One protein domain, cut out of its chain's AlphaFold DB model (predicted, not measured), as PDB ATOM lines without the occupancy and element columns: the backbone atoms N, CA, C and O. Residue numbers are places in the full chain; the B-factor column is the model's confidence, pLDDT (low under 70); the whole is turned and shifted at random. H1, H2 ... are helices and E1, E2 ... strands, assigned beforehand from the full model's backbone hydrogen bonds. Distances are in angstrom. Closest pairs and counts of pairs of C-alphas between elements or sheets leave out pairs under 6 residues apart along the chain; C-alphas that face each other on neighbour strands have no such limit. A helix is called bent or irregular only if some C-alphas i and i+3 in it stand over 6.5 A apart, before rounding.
ATOM      1  N   CYS A  35     210.652 151.730 149.226       82.81
ATOM      2  CA  CYS A  35     212.071 151.449 149.430       82.81
ATOM      3  C   CYS A  35     212.323 149.956 149.678       82.81
ATOM      4  O   CYS A  35     213.358 149.430 149.266       82.81
ATOM      5  N   THR A  36     211.366 149.264 150.299       89.25
ATOM      6  CA  THR A  36     211.392 147.814 150.496       89.25
ATOM      7  C   THR A  36     210.931 147.095 149.240       89.25
ATOM      8  O   THR A  36     209.864 147.389 148.710       89.25
ATOM      9  N   CYS A  37     211.740 146.150 148.769       90.81
ATOM     10  CA  CYS A  37     211.479 145.404 147.544       90.81
ATOM     11  C   CYS A  37     210.882 144.030 147.845       90.81
ATOM     12  O   CYS A  37     209.872 143.660 147.255       90.81
ATOM     13  N   THR A  38     211.488 143.266 148.760       94.50
ATOM     14  CA  THR A  38     211.018 141.910 149.084       94.50
ATOM     15  C   THR A  38     211.236 141.559 150.549       94.50
ATOM     16  O   THR A  38     212.282 141.880 151.108       94.50
ATOM     17  N   MET A  39     210.314 140.789 151.125       97.38
ATOM     18  CA  MET A  39     210.514 140.049 152.374       97.38
ATOM     19  C   MET A  39     210.382 138.557 152.073       97.38
ATOM     20  O   MET A  39     209.347 138.107 151.589       97.38
ATOM     21  N   GLN A  40     211.435 137.790 152.328       97.75
ATOM     22  CA  GLN A  40     211.458 136.348 152.129       97.75
ATOM     23  C   GLN A  40     211.476 135.646 153.482       97.75
ATOM     24  O   GLN A  40     212.350 135.916 154.304       97.75
ATOM     25  N   PHE A  41     210.560 134.701 153.676       98.06
ATOM     26  CA  PHE A  41     210.469 133.879 154.879       98.06
ATOM     27  C   PHE A  41     210.860 132.438 154.564       98.06
ATOM     28  O   PHE A  41     210.370 131.850 153.599       98.06
ATOM     29  N   VAL A  42     211.749 131.858 155.369       98.12
ATOM     30  CA  VAL A  42     212.235 130.489 155.165       98.12
ATOM     31  C   VAL A  42     212.319 129.762 156.498       98.12
ATOM     32  O   VAL A  42     213.048 130.173 157.395       98.12
ATOM     33  N   ILE A  43     211.627 128.628 156.612       98.25
ATOM     34  CA  ILE A  43     211.740 127.761 157.789       98.25
ATOM     35  C   ILE A  43     212.898 126.778 157.588       98.25
ATOM     36  O   ILE A  43     212.924 126.019 156.613       98.25
ATOM     37  N   ARG A  44     213.860 126.768 158.513       97.56
ATOM     38  CA  ARG A  44     214.957 125.787 158.592       97.56
ATOM     39  C   ARG A  44     215.163 125.395 160.046       97.56
ATOM     40  O   ARG A  44     215.110 126.249 160.917       97.56
ATOM     41  N   ASN A  45     215.363 124.106 160.325       96.94
ATOM     42  CA  ASN A  45     215.576 123.600 161.690       96.94
ATOM     43  C   ASN A  45     214.528 124.097 162.708       96.94
ATOM     44  O   ASN A  45     214.872 124.481 163.823       96.94
ATOM     45  N   ARG A  46     213.246 124.124 162.302       97.06
ATOM     46  CA  ARG A  46     212.115 124.658 163.091       97.06
ATOM     47  C   ARG A  46     212.283 126.119 163.543       97.06
ATOM     48  O   ARG A  46     211.722 126.514 164.561       97.06
ATOM     49  N   ARG A  47     213.038 126.912 162.781       98.06
ATOM     50  CA  ARG A  47     213.227 128.348 162.986       98.06
ATOM     51  C   ARG A  47     212.828 129.124 161.738       98.06
ATOM     52  O   ARG A  47     213.170 128.710 160.629       98.06
ATOM     53  N   LEU A  48     212.111 130.233 161.905       98.44
ATOM     54  CA  LEU A  48     211.746 131.137 160.817       98.44
ATOM     55  C   LEU A  48     212.864 132.153 160.585       98.44
ATOM     56  O   LEU A  48     213.060 133.067 161.385       98.44
ATOM     57  N   HIS A  49     213.577 132.011 159.475       98.38
ATOM     58  CA  HIS A  49     214.534 132.998 158.989       98.38
ATOM     59  C   HIS A  49     213.829 134.003 158.077       98.38
ATOM     60  O   HIS A  49     212.923 133.626 157.327       98.38
ATOM     61  N   MET A  50     214.273 135.257 158.101       98.38
ATOM     62  CA  MET A  50     213.750 136.313 157.239       98.38
ATOM     63  C   MET A  50     214.886 137.044 156.525       98.38
ATOM     64  O   MET A  50     215.872 137.427 157.147       98.38
ATOM     65  N   LEU A  51     214.734 137.263 155.219       98.06
ATOM     66  CA  LEU A  51     215.599 138.127 154.420       98.06
ATOM     67  C   LEU A  51     214.764 139.269 153.844       98.06
ATOM     68  O   LEU A  51     213.839 139.028 153.071       98.06
ATOM     69  N   THR A  52     215.121 140.502 154.180       97.62
ATOM     70  CA  THR A  52     214.517 141.701 153.592       97.62
ATOM     71  C   THR A  52     215.490 142.340 152.616       97.62
ATOM     72  O   THR A  52     216.649 142.566 152.967       97.62
ATOM     73  N   SER A  53     215.028 142.624 151.398       97.12
ATOM     74  CA  SER A  53     215.777 143.386 150.400       97.12
ATOM     75  C   SER A  53     215.146 144.761 150.192       97.12
ATOM     76  O   SER A  53     213.922 144.895 150.093       97.12
ATOM     77  N   MET A  54     215.982 145.793 150.140       96.38
ATOM     78  CA  MET A  54     215.573 147.182 149.954       96.38
ATOM     79  C   MET A  54     216.425 147.837 148.874       96.38
ATOM     80  O   MET A  54     217.640 147.649 148.826       96.38
ATOM     81  N   ARG A  55     215.813 148.661 148.019       95.56
ATOM     82  CA  ARG A  55     216.563 149.444 147.020       95.56
ATOM     83  C   ARG A  55     217.407 150.530 147.681       95.56
ATOM     84  O   ARG A  55     218.476 150.875 147.187       95.56
ATOM     85  N   SER A  56     216.920 151.086 148.788       93.44
ATOM     86  CA  SER A  56     217.529 152.220 149.473       93.44
ATOM     87  C   SER A  56     217.060 152.279 150.926       93.44
ATOM     88  O   SER A  56     215.909 151.947 151.192       93.44
ATOM     89  N   ASN A  57     217.929 152.693 151.846       94.44
ATOM     90  CA  ASN A  57     217.593 152.890 153.255       94.44
ATOM     91  C   ASN A  57     218.354 154.104 153.804       94.44
ATOM     92  O   ASN A  57     219.573 154.186 153.648       94.44
ATOM     93  N   ASP A  58     217.647 155.020 154.467       94.31
ATOM     94  CA  ASP A  58     218.275 156.065 155.285       94.31
ATOM     95  C   ASP A  58     218.873 155.402 156.531       94.31
ATOM     96  O   ASP A  58     218.149 154.749 157.281       94.31
ATOM     97  N   ALA A  59     220.179 155.540 156.741       94.12
ATOM     98  CA  ALA A  59     220.897 154.924 157.850       94.12
ATOM     99  C   ALA A  59     220.581 155.561 159.215       94.12
ATOM    100  O   ALA A  59     220.755 154.905 160.241       94.12
ATOM    101  N   TRP A  60     220.139 156.823 159.248       93.19
ATOM    102  CA  TRP A  60     219.919 157.564 160.491       93.19
ATOM    103  C   TRP A  60     218.502 157.384 161.036       93.19
ATOM    104  O   TRP A  60     218.331 157.017 162.198       93.19
ATOM    105  N   LEU A  61     217.484 157.636 160.208       89.25
ATOM    106  CA  LEU A  61     216.082 157.506 160.622       89.25
ATOM    107  C   LEU A  61     215.456 156.201 160.144       89.25
ATOM    108  O   LEU A  61     214.811 155.520 160.934       89.25
ATOM    109  N   GLY A  62     215.639 155.849 158.871       91.19
ATOM    110  CA  GLY A  62     214.964 154.696 158.272       91.19
ATOM    111  C   GLY A  62     215.367 153.385 158.935       91.19
ATOM    112  O   GLY A  62     214.526 152.679 159.475       91.19
ATOM    113  N   LEU A  63     216.668 153.101 158.973       93.06
ATOM    114  CA  LEU A  63     217.198 151.791 159.336       93.06
ATOM    115  C   LEU A  63     216.744 151.323 160.731       93.06
ATOM    116  O   LEU A  63     216.272 150.190 160.828       93.06
ATOM    117  N   PRO A  64     216.802 152.140 161.805       92.00
ATOM    118  CA  PRO A  64     216.293 151.715 163.109       92.00
ATOM    119  C   PRO A  64     214.793 151.380 163.103       92.00
ATOM    120  O   PRO A  64     214.382 150.410 163.739       92.00
ATOM    121  N   HIS A  65     213.978 152.162 162.387       92.19
ATOM    122  CA  HIS A  65     212.534 151.933 162.283       92.19
ATOM    123  C   HIS A  65     212.212 150.693 161.445       92.19
ATOM    124  O   HIS A  65     211.396 149.869 161.856       92.19
ATOM    125  N   ASP A  66     212.891 150.549 160.312       94.81
ATOM    126  CA  ASP A  66     212.737 149.448 159.371       94.81
ATOM    127  C   ASP A  66     213.140 148.117 160.013       94.81
ATOM    128  O   ASP A  66     212.365 147.163 160.006       94.81
ATOM    129  N   VAL A  67     214.319 148.052 160.645       95.56
ATOM    130  CA  VAL A  67     214.784 146.836 161.330       95.56
ATOM    131  C   VAL A  67     213.809 146.427 162.428       95.56
ATOM    132  O   VAL A  67     213.452 145.256 162.483       95.56
ATOM    133  N   PHE A  68     213.336 147.369 163.251       94.31
ATOM    134  CA  PHE A  68     212.337 147.076 164.279       94.31
ATOM    135  C   PHE A  68     211.029 146.538 163.678       94.31
ATOM    136  O   PHE A  68     210.520 145.512 164.121       94.31
ATOM    137  N   ALA A  69     210.487 147.195 162.649       95.69
ATOM    138  CA  ALA A  69     209.236 146.773 162.024       95.69
ATOM    139  C   ALA A  69     209.358 145.390 161.366       95.69
ATOM    140  O   ALA A  69     208.480 144.542 161.527       95.69
ATOM    141  N   PHE A  70     210.456 145.130 160.655       97.50
ATOM    142  CA  PHE A  70     210.667 143.862 159.964       97.50
ATOM    143  C   PHE A  70     210.907 142.701 160.926       97.50
ATOM    144  O   PHE A  70     210.352 141.626 160.709       97.50
ATOM    145  N   THR A  71     211.656 142.895 162.013       96.94
ATOM    146  CA  THR A  71     211.838 141.833 163.015       96.94
ATOM    147  C   THR A  71     210.564 141.580 163.822       96.94
ATOM    148  O   THR A  71     210.272 140.426 164.129       96.94
ATOM    149  N   MET A  72     209.741 142.605 164.070       96.81
ATOM    150  CA  MET A  72     208.393 142.428 164.626       96.81
ATOM    151  C   MET A  72     207.496 141.602 163.694       96.81
ATOM    152  O   MET A  72     206.797 140.700 164.151       96.81
ATOM    153  N   ILE A  73     207.544 141.852 162.379       97.38
ATOM    154  CA  ILE A  73     206.830 141.040 161.380       97.38
ATOM    155  C   ILE A  73     207.358 139.601 161.372       97.38
ATOM    156  O   ILE A  73     206.561 138.663 161.358       97.38
ATOM    157  N   GLN A  74     208.679 139.402 161.411       98.12
ATOM    158  CA  GLN A  74     209.273 138.069 161.513       98.12
ATOM    159  C   GLN A  74     208.741 137.320 162.736       98.12
ATOM    160  O   GLN A  74     208.360 136.157 162.616       98.12
ATOM    161  N   GLU A  75     208.694 137.975 163.896       97.62
ATOM    162  CA  GLU A  75     208.193 137.365 165.123       97.62
ATOM    163  C   GLU A  75     206.699 137.041 165.031       97.62
ATOM    164  O   GLU A  75     206.323 135.906 165.314       97.62
ATOM    165  N   LEU A  76     205.864 137.951 164.516       97.44
ATOM    166  CA  LEU A  76     204.440 137.687 164.261       97.44
ATOM    167  C   LEU A  76     204.224 136.449 163.380       97.44
ATOM    168  O   LEU A  76     203.398 135.589 163.699       97.44
ATOM    169  N   VAL A  77     204.974 136.339 162.279       96.94
ATOM    170  CA  VAL A  77     204.879 135.190 161.369       96.94
ATOM    171  C   VAL A  77     205.366 133.919 162.065       96.94
ATOM    172  O   VAL A  77     204.715 132.885 161.944       96.94
ATOM    173  N   ALA A  78     206.459 133.985 162.835       97.38
ATOM    174  CA  ALA A  78     207.004 132.836 163.561       97.38
ATOM    175  C   ALA A  78     205.999 132.284 164.582       97.38
ATOM    176  O   ALA A  78     205.759 131.075 164.610       97.38
ATOM    177  N   ARG A  79     205.347 133.174 165.348       96.38
ATOM    178  CA  ARG A  79     204.267 132.817 166.280       96.38
ATOM    179  C   ARG A  79     203.071 132.209 165.551       96.38
ATOM    180  O   ARG A  79     202.612 131.139 165.936       96.38
ATOM    181  N   SER A  80     202.650 132.817 164.441       95.44
ATOM    182  CA  SER A  80     201.512 132.344 163.634       95.44
ATOM    183  C   SER A  80     201.705 130.929 163.080       95.44
ATOM    184  O   SER A  80     200.743 130.175 162.971       95.44
ATOM    185  N   VAL A  81     202.939 130.553 162.727       95.44
ATOM    186  CA  VAL A  81     203.253 129.209 162.203       95.44
ATOM    187  C   VAL A  81     203.806 128.253 163.269       95.44
ATOM    188  O   VAL A  81     204.155 127.117 162.947       95.44
ATOM    189  N   GLY A  82     203.886 128.685 164.532       95.81
ATOM    190  CA  GLY A  82     204.309 127.855 165.664       95.81
ATOM    191  C   GLY A  82     205.775 127.408 165.618       95.81
ATOM    192  O   GLY A  82     206.082 126.263 165.969       95.81
ATOM    193  N   VAL A  83     206.685 128.274 165.158       96.81
ATOM    194  CA  VAL A  83     208.132 127.991 165.093       96.81
ATOM    195  C   VAL A  83     208.956 129.033 165.850       96.81
ATOM    196  O   VAL A  83     208.491 130.133 166.134       96.81
ATOM    197  N   GLU A  84     210.204 128.689 166.160       96.50
ATOM    198  CA  GLU A  84     211.128 129.595 166.843       96.50
ATOM    199  C   GLU A  84     211.677 130.678 165.904       96.50
ATOM    200  O   GLU A  84     211.654 130.546 164.676       96.50
ATOM    201  N   LEU A  85     212.230 131.748 166.472       97.19
ATOM    202  CA  LEU A  85     212.914 132.777 165.689       97.19
ATOM    203  C   LEU A  85     214.243 132.258 165.117       97.19
ATOM    204  O   LEU A  85     215.074 131.655 165.808       97.19
ATOM    205  N   GLY A  86     214.432 132.489 163.819       97.44
ATOM    206  CA  GLY A  86     215.690 132.305 163.103       97.44
ATOM    207  C   GLY A  86     216.400 133.631 162.843       97.44
ATOM    208  O   GLY A  86     216.059 134.673 163.396       97.44
ATOM    209  N   GLU A  87     217.400 133.593 161.969       97.88
ATOM    210  CA  GLU A  87     218.177 134.782 161.604       97.88
ATOM    211  C   GLU A  87     217.368 135.767 160.757       97.88
ATOM    212  O   GLU A  87     216.706 135.378 159.789       97.88
ATOM    213  N   TYR A  88     217.506 137.047 161.090       98.06
ATOM    214  CA  TYR A  88     217.096 138.166 160.257       98.06
ATOM    215  C   TYR A  88     218.280 138.653 159.417       98.06
ATOM    216  O   TYR A  88     219.371 138.881 159.940       98.06
ATOM    217  N   ARG A  89     218.073 138.834 158.113       97.81
ATOM    218  CA  ARG A  89     219.059 139.396 157.185       97.81
ATOM    219  C   ARG A  89     218.465 140.604 156.483       97.81
ATOM    220  O   ARG A  89     217.346 140.551 155.977       97.81
ATOM    221  N   HIS A  90     219.241 141.676 156.418       97.31
ATOM    222  CA  HIS A  90     218.834 142.937 155.816       97.31
ATOM    223  C   HIS A  90     219.815 143.304 154.703       97.31
ATOM    224  O   HIS A  90     221.008 143.468 154.949       97.31
ATOM    225  N   SER A  91     219.319 143.371 153.471       97.00
ATOM    226  CA  SER A  91     220.110 143.664 152.278       97.00
ATOM    227  C   SER A  91     219.620 144.964 151.656       97.00
ATOM    228  O   SER A  91     218.443 145.090 151.324       97.00
ATOM    229  N   VAL A  92     220.518 145.934 151.502       96.31
ATOM    230  CA  VAL A  92     220.184 147.272 151.002       96.31
ATOM    231  C   VAL A  92     221.061 147.594 149.800       96.31
ATOM    232  O   VAL A  92     222.279 147.464 149.880       96.31
ATOM    233  N   GLY A  93     220.450 148.048 148.704       95.25
ATOM    234  CA  GLY A  93     221.172 148.523 147.522       95.25
ATOM    235  C   GLY A  93     221.930 149.827 147.790       95.25
ATOM    236  O   GLY A  93     223.130 149.912 147.552       95.25
ATOM    237  N   SER A  94     221.238 150.841 148.320       95.19
ATOM    238  CA  SER A  94     221.820 152.134 148.700       95.19
ATOM    239  C   SER A  94     221.532 152.475 150.165       95.19
ATOM    240  O   SER A  94     220.489 153.047 150.496       95.19
ATOM    241  N   LEU A  95     222.467 152.129 151.050       95.75
ATOM    242  CA  LEU A  95     222.467 152.582 152.440       95.75
ATOM    243  C   LEU A  95     223.172 153.939 152.513       95.75
ATOM    244  O   LEU A  95     224.346 154.038 152.159       95.75
ATOM    245  N   HIS A  96     222.460 154.985 152.925       94.56
ATOM    246  CA  HIS A  96     222.965 156.355 152.833       94.56
ATOM    247  C   HIS A  96     222.628 157.182 154.074       94.56
ATOM    248  O   HIS A  96     221.640 156.931 154.758       94.56
ATOM    249  N   LEU A  97     223.457 158.189 154.344       95.62
ATOM    250  CA  LEU A  97     223.245 159.193 155.382       95.62
ATOM    251  C   LEU A  97     223.045 160.549 154.706       95.62
ATOM    252  O   LEU A  97     223.868 160.960 153.890       95.62
ATOM    253  N   TYR A  98     221.965 161.251 155.040       93.56
ATOM    254  CA  TYR A  98     221.756 162.608 154.539       93.56
ATOM    255  C   TYR A  98     222.696 163.600 155.234       93.56
ATOM    256  O   TYR A  98     222.821 163.580 156.457       93.56
ATOM    257  N   GLU A  99     223.269 164.543 154.481       94.81
ATOM    258  CA  GLU A  99     224.170 165.587 155.012       94.81
ATOM    259  C   GLU A  99     223.552 166.369 156.184       94.81
ATOM    260  O   GLU A  99     224.205 166.661 157.183       94.81
ATOM    261  N   ARG A 100     222.241 166.643 156.123       94.44
ATOM    262  CA  ARG A 100     221.505 167.326 157.205       94.44
ATOM    263  C   ARG A 100     221.554 166.583 158.550       94.44
ATOM    264  O   ARG A 100     221.324 167.195 159.593       94.44
ATOM    265  N   ASP A 101     221.799 165.274 158.526       94.62
ATOM    266  CA  ASP A 101     221.812 164.395 159.693       94.62
ATOM    267  C   ASP A 101     223.240 164.014 160.129       94.62
ATOM    268  O   ASP A 101     223.416 163.486 161.226       94.62
ATOM    269  N   GLU A 102     224.272 164.393 159.365       94.38
ATOM    270  CA  GLU A 102     225.687 164.107 159.651       94.38
ATOM    271  C   GLU A 102     226.103 164.554 161.059       94.38
ATOM    272  O   GLU A 102     226.591 163.761 161.863       94.38
ATOM    273  N   LYS A 103     225.816 165.810 161.423       95.06
ATOM    274  CA  LYS A 103     226.138 166.343 162.761       95.06
ATOM    275  C   LYS A 103     225.435 165.591 163.893       95.06
ATOM    276  O   LYS A 103     225.907 165.598 165.027       95.06
ATOM    277  N   LYS A 104     224.268 164.993 163.635       93.25
ATOM    278  CA  LYS A 104     223.558 164.186 164.639       93.25
ATOM    279  C   LYS A 104     224.212 162.814 164.773       93.25
ATOM    280  O   LYS A 104     224.405 162.375 165.901       93.25
ATOM    281  N   ALA A 105     224.601 162.209 163.651       92.31
ATOM    282  CA  ALA A 105     225.321 160.944 163.624       92.31
ATOM    283  C   ALA A 105     226.669 161.036 164.350       92.31
ATOM    284  O   ALA A 105     226.952 160.196 165.197       92.31
ATOM    285  N   ILE A 106     227.448 162.096 164.109       93.12
ATOM    286  CA  ILE A 106     228.726 162.322 164.805       93.12
ATOM    287  C   ILE A 106     228.513 162.405 166.321       93.12
ATOM    288  O   ILE A 106     229.145 161.663 167.064       93.12
ATOM    289  N   ARG A 107     227.559 163.224 166.785       92.06
ATOM    290  CA  ARG A 107     227.250 163.323 168.223       92.06
ATOM    291  C   ARG A 107     226.820 161.992 168.831       92.06
ATOM    292  O   ARG A 107     227.171 161.703 169.964       92.06
ATOM    293  N   TYR A 108     226.066 161.182 168.094       88.88
ATOM    294  CA  TYR A 108     225.673 159.856 168.563       88.88
ATOM    295  C   TYR A 108     226.871 158.912 168.718       88.88
ATOM    296  O   TYR A 108     226.925 158.166 169.690       88.88
ATOM    297  N   LEU A 109     227.854 158.973 167.814       89.69
ATOM    298  CA  LEU A 109     229.098 158.210 167.953       89.69
ATOM    299  C   LEU A 109     229.918 158.662 169.173       89.69
ATOM    300  O   LEU A 109     230.552 157.833 169.823       89.69
ATOM    301  N   GLU A 110     229.877 159.953 169.512       91.56
ATOM    302  CA  GLU A 110     230.542 160.514 170.697       91.56
ATOM    303  C   GLU A 110     229.911 160.057 172.025       91.56
ATOM    304  O   GLU A 110     230.610 160.013 173.035       91.56
TER     305      GLU A 110
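Overview. This is residues 35 to 110 of the 225 residues of the protein "Thymidylate synthase" of Alcaligenaceae bacterium (UniProt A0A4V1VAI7). A twisted slab of three long strands, E1, E2 and E3, has one long helix, H1, packed along one face, while its other face is bare of named helices. A second, shorter helix, H2, follows the end of E3 beyond the sheet, off to one end of the elongated whole. The printed part has 76 residues, with three named strands and two named helices in the order E1, E2, H1, E3, H2; the sheet order is E1, E2, E3, and it is mixed. The class is mixed, helices and strands, and the whole is loose, with a radius of gyration of the C-alphas of 14.8 A and spans of 44 by 25 by 17 A.

Along the chain. E1, residues 36 to 44, begins at C-alpha 36 at (211.392, 147.814, 150.496) and is 23.7 A long from first to last C-alpha. E2, residues 47 to 58, is 29.2 A long and bends by 89 degrees at residue 55. H1, residues 62 to 80, is the longest helix, 26.6 A, and begins at C-alpha 62 at (214.964, 154.696, 158.272). E3, residues 84 to 96, is the longest strand, 32.4 A, and bends by 81 degrees at residue 93. H2, residues 99 to 110, is 17.7 A long and ends at C-alpha 110 at (230.542, 160.514, 170.697); it is irregular, with C-alphas 100 and 103 7.3 A apart.

Arrangement. E1 and E2 form a hairpin, antiparallel at 165 degrees between their directions. N 40 and O 51, 2.8 A apart, and N 49 and O 42, 2.8 A apart, are within hydrogen-bond range. E2, the inner strand, is parallel to E3 at 14 degrees, with N 52 and O 89 at 2.9 A and N 91 and O 52 at 2.8 A, both within that range. E2, H1 and E3 make a strand-helix-strand unit, two parallel neighbour strands with a helix between them in the chain, and its crossover is right-handed. H1 is on the sheet, and helix and sheet make two layers, the helix on one face. The closest C-alphas of E2 and H1 are those of Leu 48 and Ala 78, 5.7 A apart; those of H1 and E3 are Ala 78 and Glu 84, 6.2 A apart. H2 is not on the sheet, and it is apart from E1, E2 and H1. In H1 every O i to N i+4 pair is within hydrogen-bond range; in H2 it is 6 of 8.

Size, cuts and confidence. The two C-alphas farthest apart are those of Asn 45 and Arg 100, at 44.4 A. The printed part has no cut, and the four links between its named elements are tight. The mean pLDDT of the printed part is 95.3, and no printed residue is under 70.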